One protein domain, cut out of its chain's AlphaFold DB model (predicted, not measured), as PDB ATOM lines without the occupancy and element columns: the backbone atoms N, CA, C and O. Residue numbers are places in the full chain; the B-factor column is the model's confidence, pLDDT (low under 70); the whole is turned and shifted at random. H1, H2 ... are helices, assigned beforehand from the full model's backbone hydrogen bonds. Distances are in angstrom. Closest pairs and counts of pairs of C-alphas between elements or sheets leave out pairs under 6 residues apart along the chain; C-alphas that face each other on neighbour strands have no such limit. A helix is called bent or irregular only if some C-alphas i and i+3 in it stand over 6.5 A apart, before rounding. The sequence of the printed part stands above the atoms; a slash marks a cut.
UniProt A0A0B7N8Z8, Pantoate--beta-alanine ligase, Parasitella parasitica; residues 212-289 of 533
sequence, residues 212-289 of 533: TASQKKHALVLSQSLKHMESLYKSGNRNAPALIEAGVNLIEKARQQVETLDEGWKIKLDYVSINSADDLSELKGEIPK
ATOM      1  N   THR A 212     123.335 131.084 152.058       94.19
ATOM      2  CA  THR A 212     123.529 132.146 153.057       94.19
ATOM      3  C   THR A 212     124.811 131.912 153.867       94.19
ATOM      4  O   THR A 212     125.392 130.825 153.850       94.19
ATOM      5  N   ALA A 213     125.266 132.913 154.628       92.19
ATOM      6  CA  ALA A 213     126.426 132.752 155.509       92.19
ATOM      7  C   ALA A 213     126.234 131.614 156.539       92.19
ATOM      8  O   ALA A 213     127.155 130.826 156.761       92.19
ATOM      9  N   SER A 214     125.024 131.484 157.102       92.56
ATOM     10  CA  SER A 214     124.666 130.392 158.021       92.56
ATOM     11  C   SER A 214     124.719 129.031 157.321       92.56
ATOM     12  O   SER A 214     125.351 128.091 157.810       92.56
ATOM     13  N   GLN A 215     124.154 128.934 156.115       95.25
ATOM     14  CA  GLN A 215     124.170 127.698 155.333       95.25
ATOM     15  C   GLN A 215     125.589 127.287 154.922       95.25
ATOM     16  O   GLN A 215     125.930 126.110 155.015       95.25
ATOM     17  N   LYS A 216     126.453 128.236 154.533       93.50
ATOM     18  CA  LYS A 216     127.863 127.957 154.198       93.50
ATOM     19  C   LYS A 216     128.624 127.351 155.371       93.50
ATOM     20  O   LYS A 216     129.356 126.385 155.174       93.50
ATOM     21  N   LYS A 217     128.418 127.875 156.584       92.69
ATOM     22  CA  LYS A 217     129.044 127.344 157.804       92.69
ATOM     23  C   LYS A 217     128.700 125.867 158.015       92.69
ATOM     24  O   LYS A 217     129.585 125.079 158.335       92.69
ATOM     25  N   HIS A 218     127.442 125.487 157.801       93.88
ATOM     26  CA  HIS A 218     126.990 124.108 157.992       93.88
ATOM     27  C   HIS A 218     127.298 123.198 156.793       93.88
ATOM     28  O   HIS A 218     127.519 122.006 156.985       93.88
ATOM     29  N   ALA A 219     127.413 123.736 155.574       94.50
ATOM     30  CA  ALA A 219     127.804 122.975 154.381       94.50
ATOM     31  C   ALA A 219     129.205 122.339 154.501       94.50
ATOM     32  O   ALA A 219     129.488 121.329 153.852       94.50
ATOM     33  N   LEU A 220     130.066 122.878 155.375       94.81
ATOM     34  CA  LEU A 220     131.379 122.308 155.687       94.81
ATOM     35  C   LEU A 220     131.303 120.863 156.192       94.81
ATOM     36  O   LEU A 220     132.262 120.114 155.971       94.81
ATOM     37  N   VAL A 221     130.172 120.446 156.780       95.88
ATOM     38  CA  VAL A 221     129.979 119.076 157.275       95.88
ATOM     39  C   VAL A 221     130.218 118.030 156.187       95.88
ATOM     40  O   VAL A 221     130.765 116.972 156.481       95.88
ATOM     41  N   LEU A 222     129.913 118.334 154.921       94.69
ATOM     42  CA  LEU A 222     130.167 117.419 153.804       94.69
ATOM     43  C   LEU A 222     131.667 117.138 153.653       94.69
ATOM     44  O   LEU A 222     132.101 115.989 153.620       94.69
ATOM     45  N   SER A 223     132.483 118.196 153.629       94.69
ATOM     46  CA  SER A 223     133.940 118.064 153.519       94.69
ATOM     47  C   SER A 223     134.574 117.423 154.755       94.69
ATOM     48  O   SER A 223     135.514 116.640 154.626       94.69
ATOM     49  N   GLN A 224     134.052 117.726 155.945       95.44
ATOM     50  CA  GLN A 224     134.520 117.158 157.210       95.44
ATOM     51  C   GLN A 224     134.206 115.663 157.294       95.44
ATOM     52  O   GLN A 224     135.064 114.889 157.709       95.44
ATOM     53  N   SER A 225     133.022 115.255 156.833       96.69
ATOM     54  CA  SER A 225     132.605 113.851 156.801       96.69
ATOM     55  C   SER A 225     133.494 113.036 155.869       96.69
ATOM     56  O   SER A 225     134.031 112.018 156.291       96.69
ATOM     57  N   LEU A 226     133.762 113.534 154.656       95.25
ATOM     58  CA  LEU A 226     134.679 112.873 153.719       95.25
ATOM     59  C   LEU A 226     136.103 112.751 154.282       95.25
ATOM     60  O   LEU A 226     136.694 111.678 154.208       95.25
ATOM     61  N   LYS A 227     136.643 113.808 154.905       94.44
ATOM     62  CA  LYS A 227     137.966 113.761 155.558       94.44
ATOM     63  C   LYS A 227     138.002 112.787 156.736       94.44
ATOM     64  O   LYS A 227     139.019 112.139 156.967       94.44
ATOM     65  N   HIS A 228     136.911 112.681 157.490       96.19
ATOM     66  CA  HIS A 228     136.813 111.729 158.590       96.19
ATOM     67  C   HIS A 228     136.817 110.284 158.078       96.19
ATOM     68  O   HIS A 228     137.594 109.466 158.570       96.19
ATOM     69  N   MET A 229     136.027 110.002 157.037       95.81
ATOM     70  CA  MET A 229     136.026 108.711 156.342       95.81
ATOM     71  C   MET A 229     137.414 108.373 155.788       95.81
ATOM     72  O   MET A 229     137.921 107.278 156.018       95.81
ATOM     73  N   GLU A 230     138.067 109.329 155.124       92.25
ATOM     74  CA  GLU A 230     139.428 109.181 154.603       92.25
ATOM     75  C   GLU A 230     140.438 108.885 155.722       92.25
ATOM     76  O   GLU A 230     141.291 108.014 155.568       92.25
ATOM     77  N   SER A 231     140.343 109.570 156.863       93.31
ATOM     78  CA  SER A 231     141.232 109.335 158.004       93.31
ATOM     79  C   SER A 231     141.072 107.927 158.577       93.31
ATOM     80  O   SER A 231     142.077 107.288 158.880       93.31
ATOM     81  N   LEU A 232     139.835 107.441 158.720       91.62
ATOM     82  CA  LEU A 232     139.557 106.078 159.188       91.62
ATOM     83  C   LEU A 232     140.058 105.034 158.186       91.62
ATOM     84  O   LEU A 232     140.632 104.015 158.571       91.62
ATOM     85  N   TYR A 233     139.892 105.311 156.892       88.31
ATOM     86  CA  TYR A 233     140.459 104.486 155.837       88.31
ATOM     87  C   TYR A 233     141.991 104.444 155.935       88.31
ATOM     88  O   TYR A 233     142.591 103.370 155.980       88.31
ATOM     89  N   LYS A 234     142.659 105.591 156.071       83.25
ATOM     90  CA  LYS A 234     144.124 105.653 156.222       83.25
ATOM     91  C   LYS A 234     144.626 104.981 157.502       83.25
ATOM     92  O   LYS A 234     145.712 104.415 157.483       83.25
ATOM     93  N   SER A 235     143.834 104.958 158.574       84.12
ATOM     94  CA  SER A 235     144.173 104.256 159.822       84.12
ATOM     95  C   SER A 235     143.902 102.745 159.792       84.12
ATOM     96  O   SER A 235     143.978 102.094 160.830       84.12
ATOM     97  N   GLY A 236     143.555 102.181 158.631       82.38
ATOM     98  CA  GLY A 236     143.411 100.736 158.439       82.38
ATOM     99  C   GLY A 236     141.977 100.208 158.464       82.38
ATOM    100  O   GLY A 236     141.779  99.028 158.188       82.38
ATOM    101  N   ASN A 237     140.959 101.040 158.719       86.75
ATOM    102  CA  ASN A 237     139.576 100.585 158.591       86.75
ATOM    103  C   ASN A 237     139.255 100.343 157.105       86.75
ATOM    104  O   ASN A 237     139.426 101.226 156.264       86.75
ATOM    105  N   ARG A 238     138.834  99.125 156.767       86.31
ATOM    106  CA  ARG A 238     138.451  98.732 155.403       86.31
ATOM    107  C   ARG A 238     136.969  98.422 155.274       86.31
ATOM    108  O   ARG A 238     136.512  98.164 154.175       86.31
ATOM    109  N   ASN A 239     136.197  98.466 156.349       91.25
ATOM    110  CA  ASN A 239     134.777  98.160 156.287       91.25
ATOM    111  C   ASN A 239     134.016  99.357 155.685       91.25
ATOM    112  O   ASN A 239     133.838 100.375 156.357       91.25
ATOM    113  N   ALA A 240     133.586  99.255 154.421       91.94
ATOM    114  CA  ALA A 240     132.884 100.344 153.738       91.94
ATOM    115  C   ALA A 240     131.607 100.787 154.477       91.94
ATOM    116  O   ALA A 240     131.469 101.994 154.697       91.94
ATOM    117  N   PRO A 241     130.720  99.878 154.944       94.38
ATOM    118  CA  PRO A 241     129.575 100.265 155.771       94.38
ATOM    119  C   PRO A 241     129.953 101.097 157.004       94.38
ATOM    120  O   PRO A 241     129.342 102.135 157.243       94.38
ATOM    121  N   ALA A 242     130.992 100.702 157.745       95.00
ATOM    122  CA  ALA A 242     131.441 101.420 158.939       95.00
ATOM    123  C   ALA A 242     132.007 102.811 158.610       95.00
ATOM    124  O   ALA A 242     131.798 103.768 159.356       95.00
ATOM    125  N   LEU A 243     132.719 102.944 157.486       95.56
ATOM    126  CA  LEU A 243     133.208 104.239 157.010       95.56
ATOM    127  C   LEU A 243     132.040 105.154 156.625       95.56
ATOM    128  O   LEU A 243     131.993 106.300 157.067       95.56
ATOM    129  N   ILE A 244     131.078 104.647 155.850       96.25
ATOM    130  CA  ILE A 244     129.871 105.396 155.467       96.25
ATOM    131  C   ILE A 244     129.106 105.835 156.716       96.25
ATOM    132  O   ILE A 244     128.780 107.015 156.842       96.25
ATOM    133  N   GLU A 245     128.878 104.928 157.665       97.12
ATOM    134  CA  GLU A 245     128.201 105.226 158.928       97.12
ATOM    135  C   GLU A 245     128.914 106.342 159.706       97.12
ATOM    136  O   GLU A 245     128.268 107.280 160.181       97.12
ATOM    137  N   ALA A 246     130.248 106.309 159.784       97.12
ATOM    138  CA  ALA A 246     131.027 107.354 160.444       97.12
ATOM    139  C   ALA A 246     130.826 108.739 159.802       97.12
ATOM    140  O   ALA A 246     130.668 109.733 160.515       97.12
ATOM    141  N   GLY A 247     130.788 108.813 158.468       97.19
ATOM    142  CA  GLY A 247     130.488 110.048 157.743       97.19
ATOM    143  C   GLY A 247     129.045 110.515 157.950       97.19
ATOM    144  O   GLY A 247     128.808 111.670 158.309       97.19
ATOM    145  N   VAL A 248     128.073 109.614 157.793       97.81
ATOM    146  CA  VAL A 248     126.638 109.905 157.957       97.81
ATOM    147  C   VAL A 248     126.330 110.411 159.366       97.81
ATOM    148  O   VAL A 248     125.588 111.380 159.515       97.81
ATOM    149  N   ASN A 249     126.958 109.846 160.399       97.75
ATOM    150  CA  ASN A 249     126.787 110.288 161.782       97.75
ATOM    151  C   ASN A 249     127.212 111.750 162.009       97.75
ATOM    152  O   ASN A 249     126.618 112.442 162.838       97.75
ATOM    153  N   LEU A 250     128.224 112.250 161.293       97.25
ATOM    154  CA  LEU A 250     128.614 113.663 161.361       97.25
ATOM    155  C   LEU A 250     127.582 114.566 160.679       97.25
ATOM    156  O   LEU A 250     127.217 115.608 161.228       97.25
ATOM    157  N   ILE A 251     127.074 114.143 159.519       96.94
ATOM    158  CA  ILE A 251     126.029 114.863 158.780       96.94
ATOM    159  C   ILE A 251     124.740 114.935 159.604       96.94
ATOM    160  O   ILE A 251     124.132 115.998 159.699       96.94
ATOM    161  N   GLU A 252     124.359 113.839 160.254       96.56
ATOM    162  CA  GLU A 252     123.161 113.758 161.089       96.56
ATOM    163  C   GLU A 252     123.252 114.668 162.322       96.56
ATOM    164  O   GLU A 252     122.309 115.396 162.633       96.56
ATOM    165  N   LYS A 253     124.419 114.727 162.976       95.69
ATOM    166  CA  LYS A 253     124.664 115.692 164.061       95.69
ATOM    167  C   LYS A 253     124.512 117.137 163.584       95.69
ATOM    168  O   LYS A 253     123.892 117.943 164.276       95.69
ATOM    169  N   ALA A 254     125.048 117.475 162.411       95.44
ATOM    170  CA  ALA A 254     124.883 118.813 161.846       95.44
ATOM    171  C   ALA A 254     123.425 119.100 161.459       95.44
ATOM    172  O   ALA A 254     122.954 120.217 161.665       95.44
ATOM    173  N   ARG A 255     122.685 118.104 160.953       94.88
ATOM    174  CA  ARG A 255     121.249 118.235 160.663       94.88
ATOM    175  C   ARG A 255     120.466 118.604 161.920       94.88
ATOM    176  O   ARG A 255     119.714 119.572 161.888       94.88
ATOM    177  N   GLN A 256     120.696 117.896 163.026       94.31
ATOM    178  CA  GLN A 256     120.051 118.180 164.313       94.31
ATOM    179  C   GLN A 256     120.386 119.586 164.826       94.31
ATOM    180  O   GLN A 256     119.509 120.277 165.332       94.31
ATOM    181  N   GLN A 257     121.632 120.041 164.657       93.00
ATOM    182  CA  GLN A 257     122.026 121.409 165.012       93.00
ATOM    183  C   GLN A 257     121.306 122.461 164.168       93.00
ATOM    184  O   GLN A 257     120.901 123.482 164.700       93.00
ATOM    185  N   VAL A 258     121.133 122.228 162.866       93.19
ATOM    186  CA  VAL A 258     120.405 123.159 161.991       93.19
ATOM    187  C   VAL A 258     118.922 123.216 162.351       93.19
ATOM    188  O   VAL A 258     118.333 124.294 162.339       93.19
ATOM    189  N   GLU A 259     118.319 122.084 162.714       92.12
ATOM    190  CA  GLU A 259     116.908 122.024 163.114       92.12
ATOM    191  C   GLU A 259     116.606 122.846 164.372       92.12
ATOM    192  O   GLU A 259     115.500 123.365 164.499       92.12
ATOM    193  N   THR A 260     117.579 123.040 165.269       92.94
ATOM    194  CA  THR A 260     117.396 123.904 166.446       92.94
ATOM    195  C   THR A 260     117.528 125.398 166.146       92.94
ATOM    196  O   THR A 260     117.151 126.205 166.995       92.94
ATOM    197  N   LEU A 261     118.038 125.788 164.971       90.75
ATOM    198  CA  LEU A 261     118.192 127.197 164.585       90.75
ATOM    199  C   LEU A 261     116.886 127.832 164.079       90.75
ATOM    200  O   LEU A 261     116.794 129.055 164.062       90.75
ATOM    201  N   ASP A 262     115.905 127.023 163.658       86.44
ATOM    202  CA  ASP A 262     114.604 127.464 163.112       86.44
ATOM    203  C   ASP A 262     114.712 128.509 161.973       86.44
ATOM    204  O   ASP A 262     113.900 129.415 161.819       86.44
ATOM    205  N   GLU A 263     115.743 128.391 161.128       89.94
ATOM    206  CA  GLU A 263     116.021 129.344 160.039       89.94
ATOM    207  C   GLU A 263     115.228 129.060 158.740       89.94
ATOM    208  O   GLU A 263     115.502 129.647 157.692       89.94
ATOM    209  N   GLY A 264     114.255 128.141 158.768       90.12
ATOM    210  CA  GLY A 264     113.412 127.815 157.609       90.12
ATOM    211  C   GLY A 264     114.095 126.989 156.507       90.12
ATOM    212  O   GLY A 264     113.569 126.882 155.398       90.12
ATOM    213  N   TRP A 265     115.250 126.382 156.788       92.88
ATOM    214  CA  TRP A 265     115.950 125.454 155.893       92.88
ATOM    215  C   TRP A 265     116.447 124.224 156.664       92.88
ATOM    216  O   TRP A 265     116.531 124.238 157.889       92.88
ATOM    217  N   LYS A 266     116.756 123.134 155.949       92.88
ATOM    218  CA  LYS A 266     117.238 121.877 156.543       92.88
ATOM    219  C   LYS A 266     118.320 121.225 155.695       92.88
ATOM    220  O   LYS A 266     118.324 121.372 154.473       92.88
ATOM    221  N   ILE A 267     119.194 120.453 156.337       93.31
ATOM    222  CA  ILE A 267     120.122 119.557 155.643       93.31
ATOM    223  C   ILE A 267     119.364 118.278 155.289       93.31
ATOM    224  O   ILE A 267     118.828 117.602 156.165       93.31
ATOM    225  N   LYS A 268     119.324 117.940 154.001       93.19
ATOM    226  CA  LYS A 268     118.823 116.655 153.514       93.19
ATOM    227  C   LYS A 268     119.973 115.945 152.812       93.19
ATOM    228  O   LYS A 268     120.428 116.417 151.775       93.19
ATOM    229  N   LEU A 269     120.442 114.847 153.395       93.69
ATOM    230  CA  LEU A 269     121.409 113.976 152.739       93.69
ATOM    231  C   LEU A 269     120.709 113.213 151.613       93.69
ATOM    232  O   LEU A 269     119.627 112.670 151.836       93.69
ATOM    233  N   ASP A 270     121.314 113.203 150.429       93.06
ATOM    234  CA  ASP A 270     120.812 112.423 149.299       93.06
ATOM    235  C   ASP A 270     121.426 111.021 149.315       93.06
ATOM    236  O   ASP A 270     120.725 110.037 149.534       93.06
ATOM    237  N   TYR A 271     122.756 110.939 149.224       93.75
ATOM    238  CA  TYR A 271     123.491 109.688 149.379       93.75
ATOM    239  C   TYR A 271     124.931 109.917 149.868       93.75
ATOM    240  O   TYR A 271     125.476 111.021 149.787       93.75
ATOM    241  N   VAL A 272     125.548 108.846 150.369       94.19
ATOM    242  CA  VAL A 272     126.997 108.696 150.571       94.19
ATOM    243  C   VAL A 272     127.349 107.313 150.055       94.19
ATOM    244  O   VAL A 272     126.693 106.344 150.428       94.19
ATOM    245  N   SER A 273     128.363 107.218 149.200       92.44
ATOM    246  CA  SER A 273     128.792 105.946 148.621       92.44
ATOM    247  C   SER A 273     130.315 105.848 148.627       92.44
ATOM    248  O   SER A 273     131.014 106.865 148.607       92.44
ATOM    249  N   ILE A 274     130.812 104.617 148.716       91.38
ATOM    250  CA  ILE A 274     132.216 104.264 148.510       91.38
ATOM    251  C   ILE A 274     132.236 103.320 147.318       91.38
ATOM    252  O   ILE A 274     131.517 102.321 147.301       91.38
ATOM    253  N   ASN A 275     133.062 103.639 146.330       88.75
ATOM    254  CA  ASN A 275     133.003 103.012 145.022       88.75
ATOM    255  C   ASN A 275     134.371 102.490 144.588       88.75
ATOM    256  O   ASN A 275     135.405 102.984 145.040       88.75
ATOM    257  N   SER A 276     134.358 101.508 143.690       81.31
ATOM    258  CA  SER A 276     135.540 101.090 142.944       81.31
ATOM    259  C   SER A 276     136.092 102.255 142.120       81.31
ATOM    260  O   SER A 276     135.335 103.020 141.517       81.31
ATOM    261  N   ALA A 277     137.418 102.380 142.084       75.44
ATOM    262  CA  ALA A 277     138.099 103.384 141.275       75.44
ATOM    263  C   ALA A 277     138.096 103.046 139.774       75.44
ATOM    264  O   ALA A 277     138.469 103.905 138.986       75.44
ATOM    265  N   ASP A 278     137.659 101.849 139.379       70.69
ATOM    266  CA  ASP A 278     137.723 101.402 137.983       70.69
ATOM    267  C   ASP A 278     136.391 101.636 137.255       70.69
ATOM    268  O   ASP A 278     136.351 102.170 136.147       70.69
ATOM    269  N   ASP A 279     135.277 101.277 137.898       76.56
ATOM    270  CA  ASP A 279     133.940 101.255 137.289       76.56
ATOM    271  C   ASP A 279     132.867 101.995 138.108       76.56
ATOM    272  O   ASP A 279     131.695 102.038 137.723       76.56
ATOM    273  N   LEU A 280     133.259 102.605 139.232       84.62
ATOM    274  CA  LEU A 280     132.372 103.277 140.183       84.62
ATOM    275  C   LEU A 280     131.271 102.373 140.781       84.62
ATOM    276  O   LEU A 280     130.318 102.883 141.376       84.62
ATOM    277  N   SER A 281     131.407 101.048 140.704       84.75
ATOM    278  CA  SER A 281     130.513 100.115 141.396       84.75
ATOM    279  C   SER A 281     130.603 100.289 142.917       84.75
ATOM    280  O   SER A 281     131.666 100.585 143.465       84.75
ATOM    281  N   GLU A 282     129.477 100.161 143.625       87.94
ATOM    282  CA  GLU A 282     129.449 100.350 145.082       87.94
ATOM    283  C   GLU A 282     130.129  99.201 145.834       87.94
ATOM    284  O   GLU A 282     129.806  98.025 145.640       87.94
ATOM    285  N   LEU A 283     131.004  99.547 146.779       86.62
ATOM    286  CA  LEU A 283     131.668  98.598 147.667       86.62
ATOM    287  C   LEU A 283     130.818  98.381 148.926       86.62
ATOM    288  O   LEU A 283     130.700  99.259 149.778       86.62
ATOM    289  N   LYS A 284     130.222  97.191 149.051       85.12
ATOM    290  CA  LYS A 284     129.256  96.860 150.124       85.12
ATOM    291  C   LYS A 284     129.858  96.151 151.341       85.12
ATOM    292  O   LYS A 284     129.143  95.880 152.301       85.12
ATOM    293  N   GLY A 285     131.145  95.822 151.298       84.62
ATOM    294  CA  GLY A 285     131.816  95.017 152.318       84.62
ATOM    295  C   GLY A 285     133.176  95.585 152.690       84.62
ATOM    296  O   GLY A 285     133.344  96.797 152.817       84.62
ATOM    297  N   GLU A 286     134.154  94.704 152.870       82.81
ATOM    298  CA  GLU A 286     135.534  95.151 152.985       82.81
ATOM    299  C   GLU A 286     136.010  95.732 151.655       82.81
ATOM    300  O   GLU A 286     135.885  95.116 150.598       82.81
ATOM    301  N   ILE A 287     136.544  96.945 151.724       79.31
ATOM    302  CA  ILE A 287     137.263  97.587 150.640       79.31
ATOM    303  C   ILE A 287     138.544  96.780 150.464       79.31
ATOM    304  O   ILE A 287     139.346  96.734 151.407       79.31
ATOM    305  N   PRO A 288     138.764  96.165 149.290       63.56
ATOM    306  CA  PRO A 288     140.026  95.509 149.011       63.56
ATOM    307  C   PRO A 288     141.140  96.520 149.264       63.56
ATOM    308  O   PRO A 288     141.073  97.656 148.782       63.56
ATOM    309  N   LYS A 289     142.173  96.155 150.032       59.50
ATOM    310  CA  LYS A 289     143.416  96.923 149.942       59.50
ATOM    311  C   LYS A 289     143.790  96.931 148.452       59.50
ATOM    312  O   LYS A 289     143.756  95.883 147.804       59.50
TER     313      LYS A 289
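What this domain is: This is residues 212 to 289 of the 533 residues of the protein "Pantoate--beta-alanine ligase" of Parasitella parasitica (UniProt A0A0B7N8Z8). Two long helices, H1 and H2, lie side by side as a helical hairpin, and after H2 the chain folds back in a long stretch with no named element, residues 260 to 289. Residues 264 to 274 run nearly straight along the length of the hairpin to the end where H1 passes into H2, and a loop around residue 278 follows there. The printed part has 78 residues, with two named helices in the order H1, H2 and no named strand; the class is all helix. The whole is loose, with a radius of gyration of the C-alphas of 14.4 A, and elongated, spanning 43 by 25 by 17 A.

How they stand to each other: H1, residues 213 to 234, is the longest helix and touches H2, residues 240 to 259. Their closest C-alphas, those of Ser 225 and Gly 247, are 4.5 A apart, and their centres are 9.6 A apart. The two run opposite ways at a shallow tilt of 19 degrees and form a helical hairpin. Of the O i to N i+4 pairs, 14 of 18 in H1 and 15 of 16 in H2 are within hydrogen-bond range.

Where its parts are: H1 measures 32.4 A from C-alpha 213 at (126.426, 132.752, 155.509) to C-alpha 234 at (144.124, 105.653, 156.222). It is neither bent nor irregular, but only just: C-alphas 219 and 222 are 6.1 A apart. H2 measures 28.5 A and ends with C-alpha 259 at (116.908, 122.024, 163.114).

The domain as a whole: The C-alphas of Asp 262 and Lys 289, the two farthest apart, are 44.0 A from each other. The printed part has no cut. The link from H1 to H2 is tight, with 5 residues. Mean pLDDT of the printed part is 90.6; residues 288 to 289 of the model are under 70.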